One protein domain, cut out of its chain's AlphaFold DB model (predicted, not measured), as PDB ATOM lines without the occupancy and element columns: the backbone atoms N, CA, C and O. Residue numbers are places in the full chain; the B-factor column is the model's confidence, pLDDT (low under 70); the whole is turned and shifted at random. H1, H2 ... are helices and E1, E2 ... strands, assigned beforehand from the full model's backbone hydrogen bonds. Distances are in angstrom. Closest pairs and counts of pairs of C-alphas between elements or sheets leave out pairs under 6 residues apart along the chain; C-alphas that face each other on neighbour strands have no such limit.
ATOM      1  N   ASN A 134      70.796 -74.802  95.843       86.56
ATOM      2  CA  ASN A 134      69.393 -74.620  95.474       86.56
ATOM      3  C   ASN A 134      69.117 -73.323  94.680       86.56
ATOM      4  O   ASN A 134      68.008 -72.792  94.709       86.56
ATOM      5  N   GLU A 135      70.129 -72.811  93.977       88.06
ATOM      6  CA  GLU A 135      70.083 -71.544  93.240       88.06
ATOM      7  C   GLU A 135      69.781 -71.763  91.750       88.06
ATOM      8  O   GLU A 135      70.359 -72.645  91.111       88.06
ATOM      9  N   ILE A 136      68.911 -70.928  91.178       90.38
ATOM     10  CA  ILE A 136      68.614 -70.874  89.743       90.38
ATOM     11  C   ILE A 136      69.441 -69.743  89.124       90.38
ATOM     12  O   ILE A 136      69.087 -68.566  89.223       90.38
ATOM     13  N   GLN A 137      70.561 -70.083  88.489       89.88
ATOM     14  CA  GLN A 137      71.568 -69.098  88.078       89.88
ATOM     15  C   GLN A 137      71.080 -68.130  86.997       89.88
ATOM     16  O   GLN A 137      71.409 -66.944  87.052       89.88
ATOM     17  N   SER A 138      70.286 -68.593  86.026       88.31
ATOM     18  CA  SER A 138      69.783 -67.719  84.956       88.31
ATOM     19  C   SER A 138      68.850 -66.630  85.492       88.31
ATOM     20  O   SER A 138      68.999 -65.461  85.135       88.31
ATOM     21  N   LEU A 139      67.942 -66.993  86.403       87.19
ATOM     22  CA  LEU A 139      67.054 -66.046  87.077       87.19
ATOM     23  C   LEU A 139      67.831 -65.141  88.031       87.19
ATOM     24  O   LEU A 139      67.553 -63.949  88.098       87.19
ATOM     25  N   SER A 140      68.854 -65.676  88.700       87.06
ATOM     26  CA  SER A 140      69.719 -64.874  89.572       87.06
ATOM     27  C   SER A 140      70.458 -63.783  88.795       87.06
ATOM     28  O   SER A 140      70.562 -62.643  89.247       87.06
ATOM     29  N   ALA A 141      70.912 -64.096  87.577       86.88
ATOM     30  CA  ALA A 141      71.527 -63.122  86.680       86.88
ATOM     31  C   ALA A 141      70.526 -62.080  86.146       86.88
ATOM     32  O   ALA A 141      70.908 -60.934  85.920       86.88
ATOM     33  N   GLN A 142      69.262 -62.467  85.942       85.75
ATOM     34  CA  GLN A 142      68.205 -61.576  85.461       85.75
ATOM     35  C   GLN A 142      67.729 -60.596  86.543       85.75
ATOM     36  O   GLN A 142      67.594 -59.405  86.271       85.75
ATOM     37  N   GLU A 143      67.479 -61.090  87.755       81.81
ATOM     38  CA  GLU A 143      66.967 -60.289  88.874       81.81
ATOM     39  C   GLU A 143      68.084 -59.516  89.596       81.81
ATOM     40  O   GLU A 143      67.817 -58.537  90.289       81.81
ATOM     41  N   GLY A 144      69.345 -59.933  89.425       81.25
ATOM     42  CA  GLY A 144      70.511 -59.326  90.074       81.25
ATOM     43  C   GLY A 144      70.723 -59.762  91.528       81.25
ATOM     44  O   GLY A 144      71.626 -59.250  92.188       81.25
ATOM     45  N   PHE A 145      69.926 -60.712  92.018       84.25
ATOM     46  CA  PHE A 145      69.998 -61.285  93.364       84.25
ATOM     47  C   PHE A 145      69.947 -62.815  93.286       84.25
ATOM     48  O   PHE A 145      69.350 -63.332  92.345       84.25
ATOM     49  N   PRO A 146      70.503 -63.558  94.261       85.25
ATOM     50  CA  PRO A 146      70.372 -65.013  94.297       85.25
ATOM     51  C   PRO A 146      68.900 -65.452  94.365       85.25
ATOM     52  O   PRO A 146      68.177 -65.113  95.308       85.25
ATOM     53  N   VAL A 147      68.467 -66.210  93.359       87.75
ATOM     54  CA  VAL A 147      67.119 -66.771  93.225       87.75
ATOM     55  C   VAL A 147      67.154 -68.249  93.582       87.75
ATOM     56  O   VAL A 147      67.906 -69.019  92.989       87.75
ATOM     57  N   TYR A 148      66.299 -68.659  94.517       89.12
ATOM     58  CA  TYR A 148      66.238 -70.028  95.021       89.12
ATOM     59  C   TYR A 148      64.959 -70.734  94.578       89.12
ATOM     60  O   TYR A 148      63.892 -70.121  94.503       89.12
ATOM     61  N   LEU A 149      65.053 -72.040  94.328       89.00
ATOM     62  CA  LEU A 149      63.889 -72.877  94.043       89.00
ATOM     63  C   LEU A 149      63.050 -73.066  95.320       89.00
ATOM     64  O   LEU A 149      63.544 -73.572  96.328       89.00
ATOM     65  N   GLU A 150      61.783 -72.663  95.287       86.88
ATOM     66  CA  GLU A 150      60.851 -72.820  96.405       86.88
ATOM     67  C   GLU A 150      60.103 -74.156  96.321       86.88
ATOM     68  O   GLU A 150      60.036 -74.875  97.325       86.88
ATOM     69  N   ASP A 151      59.568 -74.486  95.142       88.38
ATOM     70  CA  ASP A 151      58.826 -75.721  94.882       88.38
ATOM     71  C   ASP A 151      58.672 -75.991  93.373       88.38
ATOM     72  O   ASP A 151      58.805 -75.084  92.550       88.38
ATOM     73  N   MET A 152      58.333 -77.226  93.011       88.69
ATOM     74  CA  MET A 152      57.845 -77.573  91.676       88.69
ATOM     75  C   MET A 152      56.549 -78.357  91.792       88.69
ATOM     76  O   MET A 152      56.511 -79.426  92.401       88.69
ATOM     77  N   VAL A 153      55.503 -77.853  91.147       87.62
ATOM     78  CA  VAL A 153      54.174 -78.453  91.182       87.62
ATOM     79  C   VAL A 153      53.786 -78.876  89.774       87.62
ATOM     80  O   VAL A 153      53.636 -78.045  88.882       87.62
ATOM     81  N   ALA A 154      53.622 -80.180  89.560       87.25
ATOM     82  CA  ALA A 154      53.108 -80.685  88.291       87.25
ATOM     83  C   ALA A 154      51.628 -80.316  88.137       87.25
ATOM     84  O   ALA A 154      50.849 -80.509  89.066       87.25
ATOM     85  N   VAL A 155      51.248 -79.805  86.970       85.38
ATOM     86  CA  VAL A 155      49.886 -79.437  86.583       85.38
ATOM     87  C   VAL A 155      49.466 -80.321  85.415       85.38
ATOM     88  O   VAL A 155      49.995 -80.193  84.310       85.38
ATOM     89  N   TYR A 156      48.506 -81.205  85.662       83.44
ATOM     90  CA  TYR A 156      47.981 -82.127  84.659       83.44
ATOM     91  C   TYR A 156      46.653 -81.635  84.089       83.44
ATOM     92  O   TYR A 156      45.830 -81.054  84.805       83.44
ATOM     93  N   SER A 157      46.432 -81.892  82.804       80.56
ATOM     94  CA  SER A 157      45.119 -81.731  82.180       80.56
ATOM     95  C   SER A 157      44.118 -82.751  82.736       80.56
ATOM     96  O   SER A 157      44.496 -83.847  83.165       80.56
ATOM     97  N   GLN A 158      42.822 -82.427  82.686       72.69
ATOM     98  CA  GLN A 158      41.763 -83.372  83.068       72.69
ATOM     99  C   GLN A 158      41.831 -84.672  82.250       72.69
ATOM    100  O   GLN A 158      41.634 -85.759  82.787       72.69
ATOM    101  N   GLN A 159      42.176 -84.567  80.963       67.38
ATOM    102  CA  GLN A 159      42.307 -85.727  80.088       67.38
ATOM    103  C   GLN A 159      43.439 -86.657  80.549       67.38
ATOM    104  O   GLN A 159      43.216 -87.858  80.697       67.38
ATOM    105  N   THR A 160      44.629 -86.115  80.828       71.31
ATOM    106  CA  THR A 160      45.748 -86.914  81.349       71.31
ATOM    107  C   THR A 160      45.379 -87.541  82.691       71.31
ATOM    108  O   THR A 160      45.670 -88.711  82.927       71.31
ATOM    109  N   PHE A 161      44.706 -86.799  83.572       72.19
ATOM    110  CA  PHE A 161      44.285 -87.305  84.877       72.19
ATOM    111  C   PHE A 161      43.376 -88.542  84.783       72.19
ATOM    112  O   PHE A 161      43.562 -89.515  85.529       72.19
ATOM    113  N   ASP A 162      42.432 -88.523  83.842       68.94
ATOM    114  CA  ASP A 162      41.481 -89.612  83.622       68.94
ATOM    115  C   ASP A 162      42.130 -90.832  82.939       68.94
ATOM    116  O   ASP A 162      41.774 -91.972  83.250       68.94
ATOM    117  N   GLU A 163      43.106 -90.614  82.051       65.00
ATOM    118  CA  GLU A 163      43.762 -91.666  81.257       65.00
ATOM    119  C   GLU A 163      45.042 -92.250  81.903       65.00
ATOM    120  O   GLU A 163      45.494 -93.326  81.500       65.00
ATOM    121  N   ALA A 164      45.630 -91.582  82.904       61.84
ATOM    122  CA  ALA A 164      46.934 -91.946  83.466       61.84
ATOM    123  C   ALA A 164      46.969 -93.318  84.170       61.84
ATOM    124  O   ALA A 164      46.139 -93.634  85.029       61.84
ATOM    125  N   GLU A 165      48.007 -94.111  83.863       52.62
ATOM    126  CA  GLU A 165      48.333 -95.341  84.597       52.62
ATOM    127  C   GLU A 165      48.871 -95.016  86.020       52.62
ATOM    128  O   GLU A 165      49.471 -93.958  86.240       52.62
ATOM    129  N   PRO A 166      48.702 -95.915  87.014       50.34
ATOM    130  CA  PRO A 166      49.258 -95.723  88.356       50.34
ATOM    131  C   PRO A 166      50.778 -95.501  88.336       50.34
ATOM    132  O   PRO A 166      51.506 -96.286  87.727       50.34
ATOM    133  N   GLY A 167      51.256 -94.467  89.038       52.53
ATOM    134  CA  GLY A 167      52.683 -94.129  89.153       52.53
ATOM    135  C   GLY A 167      53.176 -93.009  88.228       52.53
ATOM    136  O   GLY A 167      54.279 -92.509  88.438       52.53
ATOM    137  N   VAL A 168      52.368 -92.557  87.257       61.38
ATOM    138  CA  VAL A 168      52.711 -91.413  86.381       61.38
ATOM    139  C   VAL A 168      52.912 -90.124  87.189       61.38
ATOM    140  O   VAL A 168      53.814 -89.343  86.902       61.38
ATOM    141  N   PHE A 169      52.127 -89.939  88.253       67.50
ATOM    142  CA  PHE A 169      52.161 -88.741  89.101       67.50
ATOM    143  C   PHE A 169      53.158 -88.813  90.258       67.50
ATOM    144  O   PHE A 169      53.245 -87.885  91.062       67.50
ATOM    145  N   SER A 170      53.909 -89.911  90.371       66.25
ATOM    146  CA  SER A 170      54.878 -90.074  91.449       66.25
ATOM    147  C   SER A 170      56.036 -89.090  91.301       66.25
ATOM    148  O   SER A 170      56.590 -88.921  90.219       66.25
ATOM    149  N   VAL A 171      56.445 -88.470  92.403       70.69
ATOM    150  CA  VAL A 171      57.661 -87.651  92.444       70.69
ATOM    151  C   VAL A 171      58.852 -88.573  92.685       70.69
ATOM    152  O   VAL A 171      58.884 -89.298  93.679       70.69
ATOM    153  N   TRP A 172      59.821 -88.576  91.768       71.38
ATOM    154  CA  TRP A 172      61.032 -89.393  91.883       71.38
ATOM    155  C   TRP A 172      62.227 -88.563  92.353       71.38
ATOM    156  O   TRP A 172      62.457 -87.456  91.869       71.38
ATOM    157  N   GLY A 173      63.050 -89.138  93.232       71.94
ATOM    158  CA  GLY A 173      64.238 -88.472  93.768       71.94
ATOM    159  C   GLY A 173      63.930 -87.562  94.957       71.94
ATOM    160  O   GLY A 173      63.058 -87.872  95.765       71.94
ATOM    161  N   ASP A 174      64.692 -86.474  95.090       72.81
ATOM    162  CA  ASP A 174      64.488 -85.508  96.172       72.81
ATOM    163  C   ASP A 174      63.229 -84.673  95.920       72.81
ATOM    164  O   ASP A 174      62.948 -84.268  94.787       72.81
ATOM    165  N   ALA A 175      62.483 -84.389  96.987       78.69
ATOM    166  CA  ALA A 175      61.306 -83.540  96.901       78.69
ATOM    167  C   ALA A 175      61.712 -82.115  96.455       78.69
ATOM    168  O   ALA A 175      62.657 -81.557  97.023       78.69
ATOM    169  N   PRO A 176      61.029 -81.489  95.478       83.00
ATOM    170  CA  PRO A 176      61.392 -80.151  94.987       83.00
ATOM    171  C   PRO A 176      61.400 -79.063  96.069       83.00
ATOM    172  O   PRO A 176      62.206 -78.139  96.033       83.00
ATOM    173  N   ASN A 177      60.563 -79.229  97.090       82.94
ATOM    174  CA  ASN A 177      60.455 -78.365  98.262       82.94
ATOM    175  C   ASN A 177      61.469 -78.703  99.383       82.94
ATOM    176  O   ASN A 177      61.291 -78.297 100.532       82.94
ATOM    177  N   SER A 178      62.523 -79.465  99.101       78.06
ATOM    178  CA  SER A 178      63.518 -79.844 100.115       78.06
ATOM    179  C   SER A 178      64.750 -78.935 100.172       78.06
ATOM    180  O   SER A 178      65.516 -79.002 101.135       78.06
ATOM    181  N   GLY A 179      64.941 -78.079  99.166       78.44
ATOM    182  CA  GLY A 179      66.124 -77.236  99.025       78.44
ATOM    183  C   GLY A 179      66.171 -76.026  99.964       78.44
ATOM    184  O   GLY A 179      65.158 -75.572 100.507       78.44
ATOM    185  N   TYR A 180      67.379 -75.484 100.140       80.94
ATOM    186  CA  TYR A 180      67.604 -74.257 100.903       80.94
ATOM    187  C   TYR A 180      66.870 -73.071 100.270       80.94
ATOM    188  O   TYR A 180      67.014 -72.801  99.080       80.94
ATOM    189  N   THR A 181      66.129 -72.322 101.077       81.12
ATOM    190  CA  THR A 181      65.644 -70.983 100.717       81.12
ATOM    191  C   THR A 181      65.925 -70.042 101.890       81.12
ATOM    192  O   THR A 181      66.151 -70.523 103.004       81.12
ATOM    193  N   PRO A 182      65.882 -68.709 101.715       76.38
ATOM    194  CA  PRO A 182      66.098 -67.785 102.830       76.38
ATOM    195  C   PRO A 182      65.101 -67.981 103.994       76.38
ATOM    196  O   PRO A 182      65.424 -67.680 105.139       76.38
ATOM    197  N   GLU A 183      63.917 -68.548 103.725       76.50
ATOM    198  CA  GLU A 183      62.932 -68.949 104.743       76.50
ATOM    199  C   GLU A 183      63.129 -70.390 105.261       76.50
ATOM    200  O   GLU A 183      62.630 -70.738 106.333       76.50
ATOM    201  N   ARG A 184      63.859 -71.242 104.528       74.19
ATOM    202  CA  ARG A 184      64.035 -72.677 104.801       74.19
ATOM    203  C   ARG A 184      65.510 -73.003 105.042       74.19
ATOM    204  O   ARG A 184      66.252 -73.359 104.126       74.19
ATOM    205  N   VAL A 185      65.927 -72.928 106.307       66.50
ATOM    206  CA  VAL A 185      67.304 -73.210 106.743       66.50
ATOM    207  C   VAL A 185      67.383 -74.586 107.420       66.50
ATOM    208  O   VAL A 185      66.788 -74.793 108.473       66.50
ATOM    209  N   GLY A 186      68.154 -75.523 106.854       59.12
ATOM    210  CA  GLY A 186      68.594 -76.735 107.567       59.12
ATOM    211  C   GLY A 186      67.659 -77.954 107.556       59.12
ATOM    212  O   GLY A 186      67.685 -78.732 108.508       59.12
ATOM    213  N   VAL A 187      66.857 -78.161 106.508       53.53
ATOM    214  CA  VAL A 187      66.025 -79.374 106.379       53.53
ATOM    215  C   VAL A 187      66.818 -80.496 105.690       53.53
ATOM    216  O   VAL A 187      67.431 -80.278 104.649       53.53
ATOM    217  N   LEU A 188      66.825 -81.703 106.269       51.53
ATOM    218  CA  LEU A 188      67.358 -82.909 105.617       51.53
ATOM    219  C   LEU A 188      66.402 -83.326 104.488       51.53
ATOM    220  O   LEU A 188      65.233 -83.603 104.763       51.53
ATOM    221  N   SER A 189      66.888 -83.388 103.240       56.22
ATOM    222  CA  SER A 189      66.026 -83.561 102.055       56.22
ATOM    223  C   SER A 189      65.192 -84.842 102.052       56.22
ATOM    224  O   SER A 189      64.115 -84.879 101.464       56.22
ATOM    225  N   SER A 190      65.643 -85.873 102.768       52.72
ATOM    226  CA  SER A 190      65.061 -87.215 102.764       52.72
ATOM    227  C   SER A 190      63.747 -87.378 103.542       52.72
ATOM    228  O   SER A 190      63.147 -88.448 103.462       52.72
ATOM    229  N   TYR A 191      63.280 -86.366 104.286       54.34
ATOM    230  CA  TYR A 191      62.038 -86.439 105.082       54.34
ATOM    231  C   TYR A 191      60.957 -85.434 104.661       54.34
ATOM    232  O   TYR A 191      59.922 -85.331 105.323       54.34
ATOM    233  N   VAL A 192      61.181 -84.678 103.586       66.50
ATOM    234  CA  VAL A 192      60.213 -83.685 103.111       66.50
ATOM    235  C   VAL A 192      59.196 -84.362 102.199       66.50
ATOM    236  O   VAL A 192      59.559 -84.999 101.214       66.50
ATOM    237  N   ILE A 193      57.914 -84.232 102.542       67.19
ATOM    238  CA  ILE A 193      56.820 -84.717 101.698       67.19
ATOM    239  C   ILE A 193      56.694 -83.744 100.514       67.19
ATOM    240  O   ILE A 193      56.526 -82.542 100.750       67.19
ATOM    241  N   PRO A 194      56.787 -84.221  99.260       76.25
ATOM    242  CA  PRO A 194      56.632 -83.363  98.096       76.25
ATOM    243  C   PRO A 194      55.220 -82.779  98.041       76.25
ATOM    244  O   PRO A 194      54.254 -83.397  98.501       76.25
ATOM    245  N   SER A 195      55.108 -81.585  97.469       79.69
ATOM    246  CA  SER A 195      53.814 -80.946  97.273       79.69
ATOM    247  C   SER A 195      52.932 -81.772  96.327       79.69
ATOM    248  O   SER A 195      53.439 -82.369  95.372       79.69
ATOM    249  N   PRO A 196      51.615 -81.835  96.586       80.25
ATOM    250  CA  PRO A 196      50.682 -82.545  95.721       80.25
ATOM    251  C   PRO A 196      50.637 -81.905  94.329       80.25
ATOM    252  O   PRO A 196      50.755 -80.687  94.189       80.25
ATOM    253  N   TYR A 197      50.431 -82.725  93.299       82.44
ATOM    254  CA  TYR A 197      50.219 -82.231  91.940       82.44
ATOM    255  C   TYR A 197      48.863 -81.522  91.815       82.44
ATOM    256  O   TYR A 197      47.942 -81.770  92.593       82.44
ATOM    257  N   LYS A 198      48.730 -80.649  90.817       83.50
ATOM    258  CA  LYS A 198      47.505 -79.925  90.471       83.50
ATOM    259  C   LYS A 198      46.811 -80.561  89.270       83.50
ATOM    260  O   LYS A 198      47.474 -81.051  88.355       83.50
ATOM    261  N   VAL A 199      45.484 -80.501  89.244       79.31
ATOM    262  CA  VAL A 199      44.675 -80.885  88.076       79.31
ATOM    263  C   VAL A 199      43.918 -79.664  87.577       79.31
ATOM    264  O   VAL A 199      43.235 -78.993  88.349       79.31
ATOM    265  N   SER A 200      44.038 -79.370  86.284       73.31
ATOM    266  CA  SER A 200      43.369 -78.236  85.651       73.31
ATOM    267  C   SER A 200      42.371 -78.697  84.591       73.31
ATOM    268  O   SER A 200      42.731 -79.361  83.619       73.31
ATOM    269  N   ALA A 201      41.115 -78.272  84.750       65.19
ATOM    270  CA  ALA A 201      40.041 -78.518  83.785       65.19
ATOM    271  C   ALA A 201      40.203 -77.716  82.479       65.19
ATOM    272  O   ALA A 201      39.603 -78.052  81.461       65.19
ATOM    273  N   THR A 202      41.009 -76.649  82.503       66.69
ATOM    274  CA  THR A 202      41.220 -75.742  81.363       66.69
ATOM    275  C   THR A 202      42.561 -75.956  80.665       66.69
ATOM    276  O   THR A 202      42.748 -75.487  79.539       66.69
ATOM    277  N   ALA A 203      43.503 -76.659  81.301       66.69
ATOM    278  CA  ALA A 203      44.797 -76.955  80.705       66.69
ATOM    279  C   ALA A 203      44.636 -77.943  79.545       66.69
ATOM    280  O   ALA A 203      44.098 -79.035  79.705       66.69
ATOM    281  N   ILE A 204      45.127 -77.547  78.371       63.59
ATOM    282  CA  ILE A 204      45.111 -78.380  77.159       63.59
ATOM    283  C   ILE A 204      46.296 -79.362  77.152       63.59
ATOM    284  O   ILE A 204      46.242 -80.380  76.475       63.59
ATOM    285  N   THR A 205      47.365 -79.054  77.891       69.56
ATOM    286  CA  THR A 205      48.621 -79.817  77.919       69.56
ATOM    287  C   THR A 205      49.168 -79.870  79.339       69.56
ATOM    288  O   THR A 205      48.938 -78.941  80.120       69.56
ATOM    289  N   ASP A 206      49.972 -80.885  79.637       82.75
ATOM    290  CA  ASP A 206      50.614 -81.016  80.943       82.75
ATOM    291  C   ASP A 206      51.793 -80.043  81.090       82.75
ATOM    292  O   ASP A 206      52.502 -79.710  80.131       82.75
ATOM    293  N   SER A 207      51.992 -79.542  82.305       86.56
ATOM    294  CA  SER A 207      53.046 -78.576  82.617       86.56
ATOM    295  C   SER A 207      53.547 -78.734  84.049       86.56
ATOM    296  O   SER A 207      52.948 -79.437  84.854       86.56
ATOM    297  N   VAL A 208      54.662 -78.093  84.375       89.44
ATOM    298  CA  VAL A 208      55.171 -77.990  85.743       89.44
ATOM    299  C   VAL A 208      55.349 -76.522  86.084       89.44
ATOM    300  O   VAL A 208      56.059 -75.801  85.387       89.44
ATOM    301  N   GLU A 209      54.695 -76.078  87.151       89.44
ATOM    302  CA  GLU A 209      54.889 -74.760  87.742       89.44
ATOM    303  C   GLU A 209      56.125 -74.794  88.636       89.44
ATOM    304  O   GLU A 209      56.176 -75.525  89.625       89.44
ATOM    305  N   VAL A 210      57.127 -73.995  88.287       89.88
ATOM    306  CA  VAL A 210      58.327 -73.793  89.092       89.88
ATOM    307  C   VAL A 210      58.143 -72.519  89.903       89.88
ATOM    308  O   VAL A 210      58.077 -71.417  89.352       89.88
ATOM    309  N   HIS A 211      58.074 -72.676  91.220       89.56
ATOM    310  CA  HIS A 211      57.992 -71.587  92.180       89.56
ATOM    311  C   HIS A 211      59.399 -71.220  92.641       89.56
ATOM    312  O   HIS A 211      60.175 -72.088  93.045       89.56
ATOM    313  N   PHE A 212      59.734 -69.936  92.600       88.94
ATOM    314  CA  PHE A 212      61.033 -69.441  93.037       88.94
ATOM    315  C   PHE A 212      60.888 -68.240  93.962       88.94
ATOM    316  O   PHE A 212      59.923 -67.477  93.884       88.94
ATOM    317  N   VAL A 213      61.889 -68.061  94.819       89.12
ATOM    318  CA  VAL A 213      61.919 -67.003  95.821       89.12
ATOM    319  C   VAL A 213      63.284 -66.329  95.849       89.12
ATOM    320  O   VAL A 213      64.323 -66.986  95.764       89.12
ATOM    321  N   TYR A 214      63.290 -65.009  95.990       85.81
ATOM    322  CA  TYR A 214      64.508 -64.238  96.202       85.81
ATOM    323  C   TYR A 214      64.270 -63.097  97.183       85.81
ATOM    324  O   TYR A 214      63.141 -62.648  97.401       85.81
ATOM    325  N   GLN A 215      65.356 -62.638  97.798       80.69
ATOM    326  CA  GLN A 215      65.335 -61.502  98.705       80.69
ATOM    327  C   GLN A 215      66.181 -60.378  98.101       80.69
ATOM    328  O   GLN A 215      67.390 -60.556  97.956       80.69
ATOM    329  N   PRO A 216      65.581 -59.235  97.728       74.75
ATOM    330  CA  PRO A 216      66.354 -58.104  97.240       74.75
ATOM    331  C   PRO A 216      67.191 -57.513  98.380       74.75
ATOM    332  O   PRO A 216      66.682 -57.277  99.479       74.75
ATOM    333  N   GLU A 217      68.469 -57.243  98.121       63.91
ATOM    334  CA  GLU A 217      69.303 -56.433  99.011       63.91
ATOM    335  C   GLU A 217      69.082 -54.944  98.722       63.91
ATOM    336  O   GLU A 217      68.884 -54.518  97.580       63.91
ATOM    337  N   ARG A 218      69.109 -54.121  99.773       58.78
ATOM    338  CA  ARG A 218      69.043 -52.668  99.618       58.78
ATOM    339  C   ARG A 218      70.417 -52.167  99.173       58.78
ATOM    340  O   ARG A 218      71.411 -52.515  99.800       58.78
ATOM    341  N   SER A 219      70.479 -51.300  98.160       53.56
ATOM    342  CA  SER A 219      71.687 -50.506  97.924       53.56
ATOM    343  C   SER A 219      71.996 -49.702  99.190       53.56
ATOM    344  O   SER A 219      71.117 -49.006  99.713       53.56
ATOM    345  N   PRO A 238      60.897 -57.548 102.062       76.00
ATOM    346  CA  PRO A 238      60.051 -58.726 101.935       76.00
ATOM    347  C   PRO A 238      60.571 -59.640 100.824       76.00
ATOM    348  O   PRO A 238      61.115 -59.168  99.825       76.00
ATOM    349  N   LEU A 239      60.379 -60.948 100.994       80.94
ATOM    350  CA  LEU A 239      60.701 -61.914  99.953       80.94
ATOM    351  C   LEU A 239      59.774 -61.732  98.753       80.94
ATOM    352  O   LEU A 239      58.558 -61.575  98.905       80.94
ATOM    353  N   VAL A 240      60.361 -61.790  97.563       83.56
ATOM    354  CA  VAL A 240      59.638 -61.767  96.295       83.56
ATOM    355  C   VAL A 240      59.514 -63.200  95.800       83.56
ATOM    356  O   VAL A 240      60.496 -63.942  95.776       83.56
ATOM    357  N   ARG A 241      58.294 -63.590  95.423       87.12
ATOM    358  CA  ARG A 241      57.988 -64.900  94.844       87.12
ATOM    359  C   ARG A 241      57.592 -64.736  93.389       87.12
ATOM    360  O   ARG A 241      56.847 -63.815  93.053       87.12
ATOM    361  N   GLY A 242      58.062 -65.646  92.552       86.25
ATOM    362  CA  GLY A 242      57.689 -65.727  91.150       86.25
ATOM    363  C   GLY A 242      57.355 -67.155  90.748       86.25
ATOM    364  O   GLY A 242      57.684 -68.114  91.449       86.25
ATOM    365  N   VAL A 243      56.663 -67.281  89.618       88.81
ATOM    366  CA  VAL A 243      56.276 -68.568  89.038       88.81
ATOM    367  C   VAL A 243      56.506 -68.517  87.539       88.81
ATOM    368  O   VAL A 243      56.162 -67.530  86.887       88.81
ATOM    369  N   PHE A 244      57.059 -69.591  86.990       88.81
ATOM    370  CA  PHE A 244      57.038 -69.850  85.556       88.81
ATOM    371  C   PHE A 244      56.646 -71.304  85.298       88.81
ATOM    372  O   PHE A 244      56.781 -72.155  86.174       88.81
ATOM    373  N   SER A 245      56.144 -71.586  84.098       86.75
ATOM    374  CA  SER A 245      55.646 -72.915  83.741       86.75
ATOM    375  C   SER A 245      56.514 -73.544  82.658       86.75
ATOM    376  O   SER A 245      56.780 -72.918  81.633       86.75
ATOM    377  N   ILE A 246      56.908 -74.796  82.868       86.94
ATOM    378  CA  ILE A 246      57.576 -75.645  81.878       86.94
ATOM    379  C   ILE A 246      56.504 -76.528  81.243       86.94
ATOM    380  O   ILE A 246      55.813 -77.260  81.950       86.94
ATOM    381  N   ARG A 247      56.328 -76.451  79.923       83.25
ATOM    382  CA  ARG A 247      55.353 -77.277  79.196       83.25
ATOM    383  C   ARG A 247      56.020 -78.575  78.760       83.25
ATOM    384  O   ARG A 247      57.077 -78.538  78.142       83.25
ATOM    385  N   ILE A 248      55.397 -79.710  79.063       81.50
ATOM    386  CA  ILE A 248      56.004 -81.022  78.794       81.50
ATOM    387  C   ILE A 248      56.052 -81.321  77.289       81.50
ATOM    388  O   ILE A 248      57.067 -81.806  76.793       81.50
TER     389      ILE A 248
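Overview. This is residues 134 to 219 and 238 to 248 of the 775 residues of an uncharacterized protein of Pseudomonas sp. (UniProt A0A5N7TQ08). Three long antiparallel strands, E1, E3 and E4, form a strongly twisted sheet, with short E2 beside one end of E1 and a small helix at each end of E1: H1 before it, H2 after it. Residues 164 to 196 form a long loop that folds back from H2 on the E1 side of the sheet and returns to E2. The 97 printed residues include, in chain order, H1 E1 H2 E2 E3 E4; the sheet, E2 E1 E3 E4, is mixed. The class is mixed, helices and strands, with under half of the residues in named elements. The whole is only just loose, close to compact, with a radius of gyration of the C-alphas of 15.3 A, and elongated, spanning 52 by 30 by 20 A.

Along the chain. E1, residues 147 to 157, is 28.8 A long and bends by 56 degrees at residue 150; C-alpha 147 is at (67.119, -66.771, 93.225). E3 is residues 207 to 214, 22.8 A; E4 is residues 240 to 247, 23.5 A, ending at C-alpha 247 (55.353, -77.277, 79.196). E2 is residues 197 to 200, H1 residues 137 to 143 and H2 residues 158 to 163.

Arrangement. E1 and E3 are antiparallel at 160 degrees, with N 153 and O 209 2.9 A apart, within hydrogen-bond range. E3 and E4 are antiparallel at 158 degrees, with N 208 and O 246 at 2.8 A. E2 is parallel to E1 at 50 degrees, with N 198 and O 154 at 2.8 A. E1, H2 and E2 form a strand-helix-strand unit, two parallel neighbour strands with a helix between, and its crossover is right-handed. H1 and H2 only graze the sheet; the closest C-alphas are those of Ser 140 and Val 147, 4.9 A, for H1 and E1, and those of Gln 158 and Ser 200, 6.0 A, for H2 and E2. H1 and H2 are apart. In both helices every O i to N i+4 pair is within hydrogen-bond range.

Size, cuts and confidence. The C-alphas farthest apart, of Glu 163 and Ser 219, are 52.5 A from each other. Residues 220 to 237 are not printed, and C-alphas 219 and 238 are 14.8 A apart across the cut. The link from H2 to E2 is long, 33 residues. The model's confidence is under 70 at residues 159, 162 to 170, 185 to 193, 201 to 205 and 217 to 219.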